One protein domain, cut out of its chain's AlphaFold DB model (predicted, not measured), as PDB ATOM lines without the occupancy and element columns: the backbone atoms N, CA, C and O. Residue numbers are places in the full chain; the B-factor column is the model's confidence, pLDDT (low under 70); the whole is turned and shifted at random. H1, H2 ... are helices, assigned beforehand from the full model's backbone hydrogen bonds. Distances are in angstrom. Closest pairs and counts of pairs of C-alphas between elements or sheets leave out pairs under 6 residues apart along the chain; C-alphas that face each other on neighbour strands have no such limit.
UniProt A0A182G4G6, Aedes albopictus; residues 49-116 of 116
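This is residues 49 to 116 of the 116 residues of a protein of Aedes albopictus (UniProt A0A182G4G6). A small compact head of short helices and a long loop has one long helix, H4, sticking out of it as an arm with residues 100 to 116. In the head, H1 and H2 meet about at a right angle, the long loop of residues 64 to 77 runs between them, and the short H3 touches H1 and then, at a corner, the beginning of H4. The printed part has 68 residues with four named helices, in the order H1, H2, H3, H4, and no named strand; the class is all helix. The whole is loose, with a radius of gyration of the C-alphas of 14.3 A, and its elongated outline of 46 by 23 by 21 A owes its length to the arm.

H1, residues 50 to 63, touches H2, residues 78 to 83, with the C-alphas of Ala 59 and Ala 81 closest, 4.5 A apart. Their lines are about perpendicular, at 90 degrees. H3, residues 86 to 89, touches H1 at residues 56 to 60 of H1 alone; the closest C-alphas, those of Thr 56 and Asn 87, are 6.9 A apart. H2 and H3 meet only through their link. H4, residues 94 to 115, touches H3 only at the corner by their link, with residues 94 to 95 of H4 alone; the closest C-alphas are those of Asn 87 and Phe 94, 5.2 A apart. H2 and H4 are close but not clearly touching: the C-alphas of Leu 83 and Gly 95 are 7.6 A apart, and the lines are about perpendicular, at 80 degrees. H1 and H4 are only just apart, with their closest C-alphas 8.2 A from each other. In H1, H2 and H4 every O i to N i+4 pair is within hydrogen-bond range; H3, with four residues, is too short for such a pair, and its one O i to N i+3 pair is within range.

H1 begins at C-alpha 50, (325.688, 217.863, 195.155), and is 20.1 A from first to last C-alpha. H2 measures 8.7 A and H3 4.7 A. H4, the longest helix, has 22 residues and measures 32.2 A, from C-alpha 94 at (314.939, 215.808, 206.425) to C-alpha 115 at (335.853, 201.351, 226.134).

The two C-alphas farthest apart, those of Asn 64 and Leu 115, are 46.1 A from each other. Without residues 100 to 116, which stand free, the body has 51 residues, spans 25 by 21 by 15 A and has a radius of gyration of 9.6 A. The link from H1 to H2, 14 residues, is long; those from H2 to H3 and from H3 to H4 are tight. The printed part has no cut and ends at residue 116, the chain's last. The mean pLDDT of the printed part is 95.8, and residue 116 is under 70.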
ATOM      1  N   ASP A  49     326.249 219.664 199.689       94.06
ATOM      2  CA  ASP A  49     326.885 218.823 198.680       94.06
ATOM      3  C   ASP A  49     325.904 218.423 197.558       94.06
ATOM      4  O   ASP A  49     324.718 218.152 197.787       94.06
ATOM      5  N   VAL A  50     326.415 218.358 196.328       94.75
ATOM      6  CA  VAL A  50     325.688 217.863 195.155       94.75
ATOM      7  C   VAL A  50     325.173 216.448 195.356       94.75
ATOM      8  O   VAL A  50     324.079 216.126 194.891       94.75
ATOM      9  N   ASP A  51     325.896 215.634 196.116       95.12
ATOM     10  CA  ASP A  51     325.508 214.261 196.397       95.12
ATOM     11  C   ASP A  51     324.169 214.185 197.148       95.12
ATOM     12  O   ASP A  51     323.347 213.315 196.856       95.12
ATOM     13  N   TYR A  52     323.869 215.150 198.027       96.25
ATOM     14  CA  TYR A  52     322.568 215.223 198.702       96.25
ATOM     15  C   TYR A  52     321.412 215.380 197.704       96.25
ATOM     16  O   TYR A  52     320.366 214.732 197.830       96.25
ATOM     17  N   ARG A  53     321.619 216.208 196.673       95.12
ATOM     18  CA  ARG A  53     320.646 216.411 195.593       95.12
ATOM     19  C   ARG A  53     320.550 215.177 194.704       95.12
ATOM     20  O   ARG A  53     319.446 214.737 194.425       95.12
ATOM     21  N   VAL A  54     321.673 214.548 194.355       97.56
ATOM     22  CA  VAL A  54     321.687 213.300 193.567       97.56
ATOM     23  C   VAL A  54     320.892 212.190 194.260       97.56
ATOM     24  O   VAL A  54     320.122 211.488 193.602       97.56
ATOM     25  N   VAL A  55     321.043 212.025 195.578       97.50
ATOM     26  CA  VAL A  55     320.273 211.026 196.333       97.50
ATOM     27  C   VAL A  55     318.783 211.384 196.351       97.50
ATOM     28  O   VAL A  55     317.946 210.506 196.137       97.50
ATOM     29  N   THR A  56     318.454 212.663 196.551       97.38
ATOM     30  CA  THR A  56     317.068 213.162 196.554       97.38
ATOM     31  C   THR A  56     316.398 213.017 195.178       97.38
ATOM     32  O   THR A  56     315.244 212.597 195.102       97.38
ATOM     33  N   ASP A  57     317.125 213.236 194.080       97.31
ATOM     34  CA  ASP A  57     316.661 212.964 192.713       97.31
ATOM     35  C   ASP A  57     316.363 211.469 192.518       97.31
ATOM     36  O   ASP A  57     315.339 211.088 191.947       97.31
ATOM     37  N   GLY A  58     317.236 210.597 193.033       97.69
ATOM     38  CA  GLY A  58     316.997 209.152 193.049       97.69
ATOM     39  C   GLY A  58     315.721 208.786 193.812       97.69
ATOM     40  O   GLY A  58     314.940 207.957 193.344       97.69
ATOM     41  N   ALA A  59     315.463 209.442 194.944       97.62
ATOM     42  CA  ALA A  59     314.228 209.276 195.711       97.62
ATOM     43  C   ALA A  59     312.988 209.754 194.932       97.62
ATOM     44  O   ALA A  59     311.931 209.130 195.009       97.62
ATOM     45  N   SER A  60     313.125 210.798 194.109       97.69
ATOM     46  CA  SER A  60     312.050 211.273 193.231       97.69
ATOM     47  C   SER A  60     311.686 210.234 192.171       97.69
ATOM     48  O   SER A  60     310.507 209.985 191.913       97.69
ATOM     49  N   HIS A  61     312.671 209.529 191.606       97.88
ATOM     50  CA  HIS A  61     312.379 208.394 190.732       97.88
ATOM     51  C   HIS A  61     311.627 207.278 191.467       97.88
ATOM     52  O   HIS A  61     310.657 206.761 190.915       97.88
ATOM     53  N   ILE A  62     312.009 206.958 192.707       97.44
ATOM     54  CA  ILE A  62     311.308 205.953 193.522       97.44
ATOM     55  C   ILE A  62     309.839 206.344 193.747       97.44
ATOM     56  O   ILE A  62     308.966 205.500 193.550       97.44
ATOM     57  N   LEU A  63     309.546 207.607 194.090       96.75
ATOM     58  CA  LEU A  63     308.159 208.087 194.234       96.75
ATOM     59  C   LEU A  63     307.343 207.914 192.950       96.75
ATOM     60  O   LEU A  63     306.158 207.600 193.005       96.75
ATOM     61  N   ASN A  64     307.987 208.065 191.795       96.94
ATOM     62  CA  ASN A  64     307.372 207.875 190.486       96.94
ATOM     63  C   ASN A  64     307.364 206.403 190.022       96.94
ATOM     64  O   ASN A  64     307.262 206.152 188.822       96.94
ATOM     65  N   LEU A  65     307.522 205.436 190.936       96.38
ATOM     66  CA  LEU A  65     307.581 203.993 190.646       96.38
ATOM     67  C   LEU A  65     308.681 203.614 189.639       96.38
ATOM     68  O   LEU A  65     308.579 202.635 188.900       96.38
ATOM     69  N   ASN A  66     309.754 204.400 189.605       97.06
ATOM     70  CA  ASN A  66     310.908 204.185 188.753       97.06
ATOM     71  C   ASN A  66     312.128 203.754 189.574       97.06
ATOM     72  O   ASN A  66     312.228 203.980 190.776       97.06
ATOM     73  N   SER A  67     313.111 203.168 188.892       96.69
ATOM     74  CA  SER A  67     314.408 202.876 189.502       96.69
ATOM     75  C   SER A  67     315.167 204.175 189.834       96.69
ATOM     76  O   SER A  67     315.244 205.043 188.959       96.69
ATOM     77  N   PRO A  68     315.798 204.305 191.023       96.56
ATOM     78  CA  PRO A  68     316.632 205.464 191.364       96.56
ATOM     79  C   PRO A  68     317.821 205.622 190.405       96.56
ATOM     80  O   PRO A  68     318.269 206.737 190.147       96.56
ATOM     81  N   PHE A  69     318.271 204.522 189.792       96.50
ATOM     82  CA  PHE A  69     319.336 204.513 188.787       96.50
ATOM     83  C   PHE A  69     318.939 205.161 187.452       96.50
ATOM     84  O   PHE A  69     319.794 205.334 186.589       96.50
ATOM     85  N   LYS A  70     317.668 205.553 187.259       95.44
ATOM     86  CA  LYS A  70     317.283 206.393 186.111       95.44
ATOM     87  C   LYS A  70     317.895 207.795 186.186       95.44
ATOM     88  O   LYS A  70     318.021 208.456 185.159       95.44
ATOM     89  N   ARG A  71     318.342 208.233 187.366       94.81
ATOM     90  CA  ARG A  71     319.169 209.430 187.507       94.81
ATOM     91  C   ARG A  71     320.600 209.114 187.065       94.81
ATOM     92  O   ARG A  71     321.305 208.367 187.732       94.81
ATOM     93  N   HIS A  72     321.057 209.756 185.988       91.50
ATOM     94  CA  HIS A  72     322.348 209.470 185.336       91.50
ATOM     95  C   HIS A  72     323.590 209.427 186.249       91.50
ATOM     96  O   HIS A  72     324.519 208.685 185.955       91.50
ATOM     97  N   THR A  73     323.639 210.209 187.331       95.38
ATOM     98  CA  THR A  73     324.801 210.262 188.242       95.38
ATOM     99  C   THR A  73     324.534 209.587 189.588       95.38
ATOM    100  O   THR A  73     325.264 209.817 190.550       95.38
ATOM    101  N   TYR A  74     323.475 208.780 189.691       96.25
ATOM    102  CA  TYR A  74     323.126 208.092 190.928       96.25
ATOM    103  C   TYR A  74     324.044 206.888 191.164       96.25
ATOM    104  O   TYR A  74     323.997 205.899 190.436       96.25
ATOM    105  N   ARG A  75     324.873 206.981 192.207       96.44
ATOM    106  CA  ARG A  75     325.920 205.999 192.553       96.44
ATOM    107  C   ARG A  75     325.750 205.351 193.931       96.44
ATOM    108  O   ARG A  75     326.637 204.641 194.391       96.44
ATOM    109  N   TYR A  76     324.639 205.629 194.605       96.12
ATOM    110  CA  TYR A  76     324.386 205.183 195.975       96.12
ATOM    111  C   TYR A  76     323.548 203.907 196.002       96.12
ATOM    112  O   TYR A  76     322.986 203.484 194.993       96.12
ATOM    113  N   THR A  77     323.451 203.276 197.170       96.19
ATOM    114  CA  THR A  77     322.540 202.147 197.350       96.19
ATOM    115  C   THR A  77     321.089 202.632 197.263       96.19
ATOM    116  O   THR A  77     320.764 203.658 197.862       96.19
ATOM    117  N   PRO A  78     320.175 201.890 196.605       96.19
ATOM    118  CA  PRO A  78     318.758 202.259 196.542       96.19
ATOM    119  C   PRO A  78     318.136 202.500 197.919       96.19
ATOM    120  O   PRO A  78     317.286 203.372 198.066       96.19
ATOM    121  N   LEU A  79     318.608 201.774 198.941       97.00
ATOM    122  CA  LEU A  79     318.207 201.967 200.334       97.00
ATOM    123  C   LEU A  79     318.400 203.416 200.801       97.00
ATOM    124  O   LEU A  79     317.547 203.936 201.514       97.00
ATOM    125  N   LEU A  80     319.475 204.086 200.376       96.56
ATOM    126  CA  LEU A  80     319.723 205.481 200.726       96.56
ATOM    127  C   LEU A  80     318.700 206.423 200.075       96.56
ATOM    128  O   LEU A  80     318.254 207.365 200.723       96.56
ATOM    129  N   ALA A  81     318.278 206.155 198.833       97.06
ATOM    130  CA  ALA A  81     317.189 206.917 198.213       97.06
ATOM    131  C   ALA A  81     315.840 206.663 198.902       97.06
ATOM    132  O   ALA A  81     315.096 207.612 199.128       97.06
ATOM    133  N   TYR A  82     315.544 205.421 199.306       97.12
ATOM    134  CA  TYR A  82     314.357 205.125 200.120       97.12
ATOM    135  C   TYR A  82     314.380 205.869 201.461       97.12
ATOM    136  O   TYR A  82     313.367 206.429 201.874       97.12
ATOM    137  N   LEU A  83     315.537 205.912 202.127       97.56
ATOM    138  CA  LEU A  83     315.703 206.574 203.421       97.56
ATOM    139  C   LEU A  83     315.388 208.076 203.357       97.56
ATOM    140  O   LEU A  83     314.827 208.622 204.305       97.56
ATOM    141  N   VAL A  84     315.726 208.735 202.245       97.69
ATOM    142  CA  VAL A  84     315.477 210.170 202.054       97.69
ATOM    143  C   VAL A  84     314.169 210.484 201.327       97.69
ATOM    144  O   VAL A  84     313.935 211.642 201.000       97.69
ATOM    145  N   LEU A  85     313.275 209.512 201.109       97.62
ATOM    146  CA  LEU A  85     311.928 209.786 200.585       97.62
ATOM    147  C   LEU A  85     311.195 210.920 201.324       97.62
ATOM    148  O   LEU A  85     310.567 211.745 200.653       97.62
ATOM    149  N   PRO A  86     311.299 211.055 202.664       97.75
ATOM    150  CA  PRO A  86     310.653 212.162 203.357       97.75
ATOM    151  C   PRO A  86     311.221 213.547 203.003       97.75
ATOM    152  O   PRO A  86     310.563 214.540 203.306       97.75
ATOM    153  N   ASN A  87     312.366 213.647 202.306       97.12
ATOM    154  CA  ASN A  87     312.837 214.919 201.738       97.12
ATOM    155  C   ASN A  87     311.800 215.540 200.803       97.12
ATOM    156  O   ASN A  87     311.656 216.757 200.748       97.12
ATOM    157  N   LEU A  88     311.098 214.686 200.059       96.88
ATOM    158  CA  LEU A  88     310.132 215.082 199.042       96.88
ATOM    159  C   LEU A  88     308.721 215.242 199.618       96.88
ATOM    160  O   LEU A  88     307.912 215.967 199.051       96.88
ATOM    161  N   LEU A  89     308.426 214.560 200.729       96.19
ATOM    162  CA  LEU A  89     307.086 214.515 201.325       96.19
ATOM    163  C   LEU A  89     306.906 215.474 202.508       96.19
ATOM    164  O   LEU A  89     305.796 215.942 202.738       96.19
ATOM    165  N   LEU A  90     307.967 215.733 203.281       95.44
ATOM    166  CA  LEU A  90     307.905 216.526 204.513       95.44
ATOM    167  C   LEU A  90     308.718 217.815 204.404       95.44
ATOM    168  O   LEU A  90     308.173 218.904 204.550       95.44
ATOM    169  N   HIS A  91     310.030 217.695 204.192       95.19
ATOM    170  CA  HIS A  91     310.933 218.842 204.116       95.19
ATOM    171  C   HIS A  91     312.244 218.457 203.440       95.19
ATOM    172  O   HIS A  91     312.850 217.458 203.826       95.19
ATOM    173  N   HIS A  92     312.746 219.293 202.528       94.00
ATOM    174  CA  HIS A  92     313.953 219.015 201.740       94.00
ATOM    175  C   HIS A  92     315.177 218.638 202.599       94.00
ATOM    176  O   HIS A  92     315.978 217.794 202.211       94.00
ATOM    177  N   SER A  93     315.302 219.211 203.798       95.75
ATOM    178  CA  SER A  93     316.407 218.967 204.743       95.75
ATOM    179  C   SER A  93     316.262 217.726 205.630       95.75
ATOM    180  O   SER A  93     317.137 217.501 206.466       95.75
ATOM    181  N   PHE A  94     315.188 216.939 205.519       96.94
ATOM    182  CA  PHE A  94     314.939 215.808 206.425       96.94
ATOM    183  C   PHE A  94     316.135 214.841 206.495       96.94
ATOM    184  O   PHE A  94     316.605 214.491 207.580       96.94
ATOM    185  N   GLY A  95     316.700 214.487 205.343       96.69
ATOM    186  CA  GLY A  95     317.867 213.623 205.221       96.69
ATOM    187  C   GLY A  95     319.095 214.180 205.940       96.69
ATOM    188  O   GLY A  95     319.838 213.408 206.540       96.69
ATOM    189  N   LYS A  96     319.278 215.508 205.985       96.94
ATOM    190  CA  LYS A  96     320.391 216.142 206.719       96.94
ATOM    191  C   LYS A  96     320.327 215.830 208.216       96.94
ATOM    192  O   LYS A  96     321.361 215.572 208.836       96.94
ATOM    193  N   PHE A  97     319.124 215.795 208.796       97.25
ATOM    194  CA  PHE A  97     318.926 215.417 210.197       97.25
ATOM    195  C   PHE A  97     319.144 213.921 210.428       97.25
ATOM    196  O   PHE A  97     319.791 213.551 211.406       97.25
ATOM    197  N   VAL A  98     318.667 213.067 209.517       97.06
ATOM    198  CA  VAL A  98     318.900 211.616 209.590       97.06
ATOM    199  C   VAL A  98     320.396 211.305 209.536       97.06
ATOM    200  O   VAL A  98     320.901 210.590 210.398       97.06
ATOM    201  N   PHE A  99     321.133 211.887 208.589       96.19
ATOM    202  CA  PHE A  99     322.580 211.684 208.471       96.19
ATOM    203  C   PHE A  99     323.322 212.196 209.709       96.19
ATOM    204  O   PHE A  99     324.139 211.480 210.283       96.19
ATOM    205  N   SER A 100     322.946 213.378 210.206       96.81
ATOM    206  CA  SER A 100     323.491 213.932 211.451       96.81
ATOM    207  C   SER A 100     323.239 213.035 212.669       96.81
ATOM    208  O   SER A 100     324.081 212.958 213.564       96.81
ATOM    209  N   LEU A 101     322.094 212.348 212.721       97.25
ATOM    210  CA  LEU A 101     321.777 211.387 213.776       97.25
ATOM    211  C   LEU A 101     322.669 210.140 213.685       97.25
ATOM    212  O   LEU A 101     323.182 209.688 214.711       97.25
ATOM    213  N   PHE A 102     322.892 209.615 212.476       97.12
ATOM    214  CA  PHE A 102     323.786 208.474 212.260       97.12
ATOM    215  C   PHE A 102     325.239 208.794 212.627       97.12
ATOM    216  O   PHE A 102     325.883 207.956 213.252       97.12
ATOM    217  N   ASP A 103     325.735 210.005 212.359       96.06
ATOM    218  CA  ASP A 103     327.067 210.432 212.818       96.06
ATOM    219  C   ASP A 103     327.221 210.313 214.339       96.06
ATOM    220  O   ASP A 103     328.225 209.814 214.854       96.06
ATOM    221  N   ILE A 104     326.217 210.792 215.079       97.12
ATOM    222  CA  ILE A 104     326.217 210.753 216.542       97.12
ATOM    223  C   ILE A 104     326.145 209.303 217.018       97.12
ATOM    224  O   ILE A 104     326.887 208.919 217.924       97.12
ATOM    225  N   PHE A 105     325.283 208.497 216.395       97.75
ATOM    226  CA  PHE A 105     325.157 207.075 216.689       97.75
ATOM    227  C   PHE A 105     326.481 206.330 216.479       97.75
ATOM    228  O   PHE A 105     326.917 205.607 217.374       97.75
ATOM    229  N   ILE A 106     327.171 206.570 215.360       97.06
ATOM    230  CA  ILE A 106     328.493 205.999 215.076       97.06
ATOM    231  C   ILE A 106     329.505 206.445 216.137       97.06
ATOM    232  O   ILE A 106     330.256 205.618 216.649       97.06
ATOM    233  N   GLY A 107     329.495 207.717 216.543       95.56
ATOM    234  CA  GLY A 107     330.359 208.208 217.622       95.56
ATOM    235  C   GLY A 107     330.123 207.499 218.964       95.56
ATOM    236  O   GLY A 107     331.076 207.183 219.681       95.56
ATOM    237  N   VAL A 108     328.863 207.204 219.304       96.31
ATOM    238  CA  VAL A 108     328.509 206.405 220.491       96.31
ATOM    239  C   VAL A 108     328.977 204.959 220.338       96.31
ATOM    240  O   VAL A 108     329.556 204.417 221.280       96.31
ATOM    241  N   LEU A 109     328.777 204.357 219.165       97.19
ATOM    242  CA  LEU A 109     329.176 202.983 218.875       97.19
ATOM    243  C   LEU A 109     330.696 202.804 218.957       97.19
ATOM    244  O   LEU A 109     331.161 201.877 219.607       97.19
ATOM    245  N   ILE A 110     331.474 203.718 218.371       96.38
ATOM    246  CA  ILE A 110     332.942 203.700 218.447       96.38
ATOM    247  C   ILE A 110     333.400 203.774 219.904       96.38
ATOM    248  O   ILE A 110     334.253 202.996 220.323       96.38
ATOM    249  N   LYS A 111     332.816 204.682 220.699       94.56
ATOM    250  CA  LYS A 111     333.135 204.762 222.127       94.56
ATOM    251  C   LYS A 111     332.818 203.450 222.842       94.56
ATOM    252  O   LYS A 111     333.601 203.033 223.688       94.56
ATOM    253  N   TRP A 112     331.667 202.853 222.544       95.50
ATOM    254  CA  TRP A 112     331.255 201.585 223.134       95.50
ATOM    255  C   TRP A 112     332.254 200.476 222.794       95.50
ATOM    256  O   TRP A 112     332.762 199.847 223.704       95.50
ATOM    257  N   ILE A 113     332.647 200.329 221.526       96.56
ATOM    258  CA  ILE A 113     333.619 199.311 221.095       96.56
ATOM    259  C   ILE A 113     335.000 199.505 221.746       96.56
ATOM    260  O   ILE A 113     335.637 198.523 222.104       96.56
ATOM    261  N   LEU A 114     335.480 200.747 221.896       94.94
ATOM    262  CA  LEU A 114     336.831 201.029 222.409       94.94
ATOM    263  C   LEU A 114     336.957 201.022 223.940       94.94
ATOM    264  O   LEU A 114     338.070 200.906 224.447       94.94
ATOM    265  N   LEU A 115     335.863 201.268 224.665       88.62
ATOM    266  CA  LEU A 115     335.853 201.351 226.134       88.62
ATOM    267  C   LEU A 115     335.088 200.197 226.796       88.62
ATOM    268  O   LEU A 115     334.920 200.218 228.019       88.62
ATOM    269  N   CYS A 116     334.600 199.250 225.998       59.03
ATOM    270  CA  CYS A 116     334.230 197.918 226.459       59.03
ATOM    271  C   CYS A 116     335.468 197.041 226.651       59.03
ATOM    272  O   CYS A 116     336.482 197.270 225.954       59.03
TER     273      CYS A 116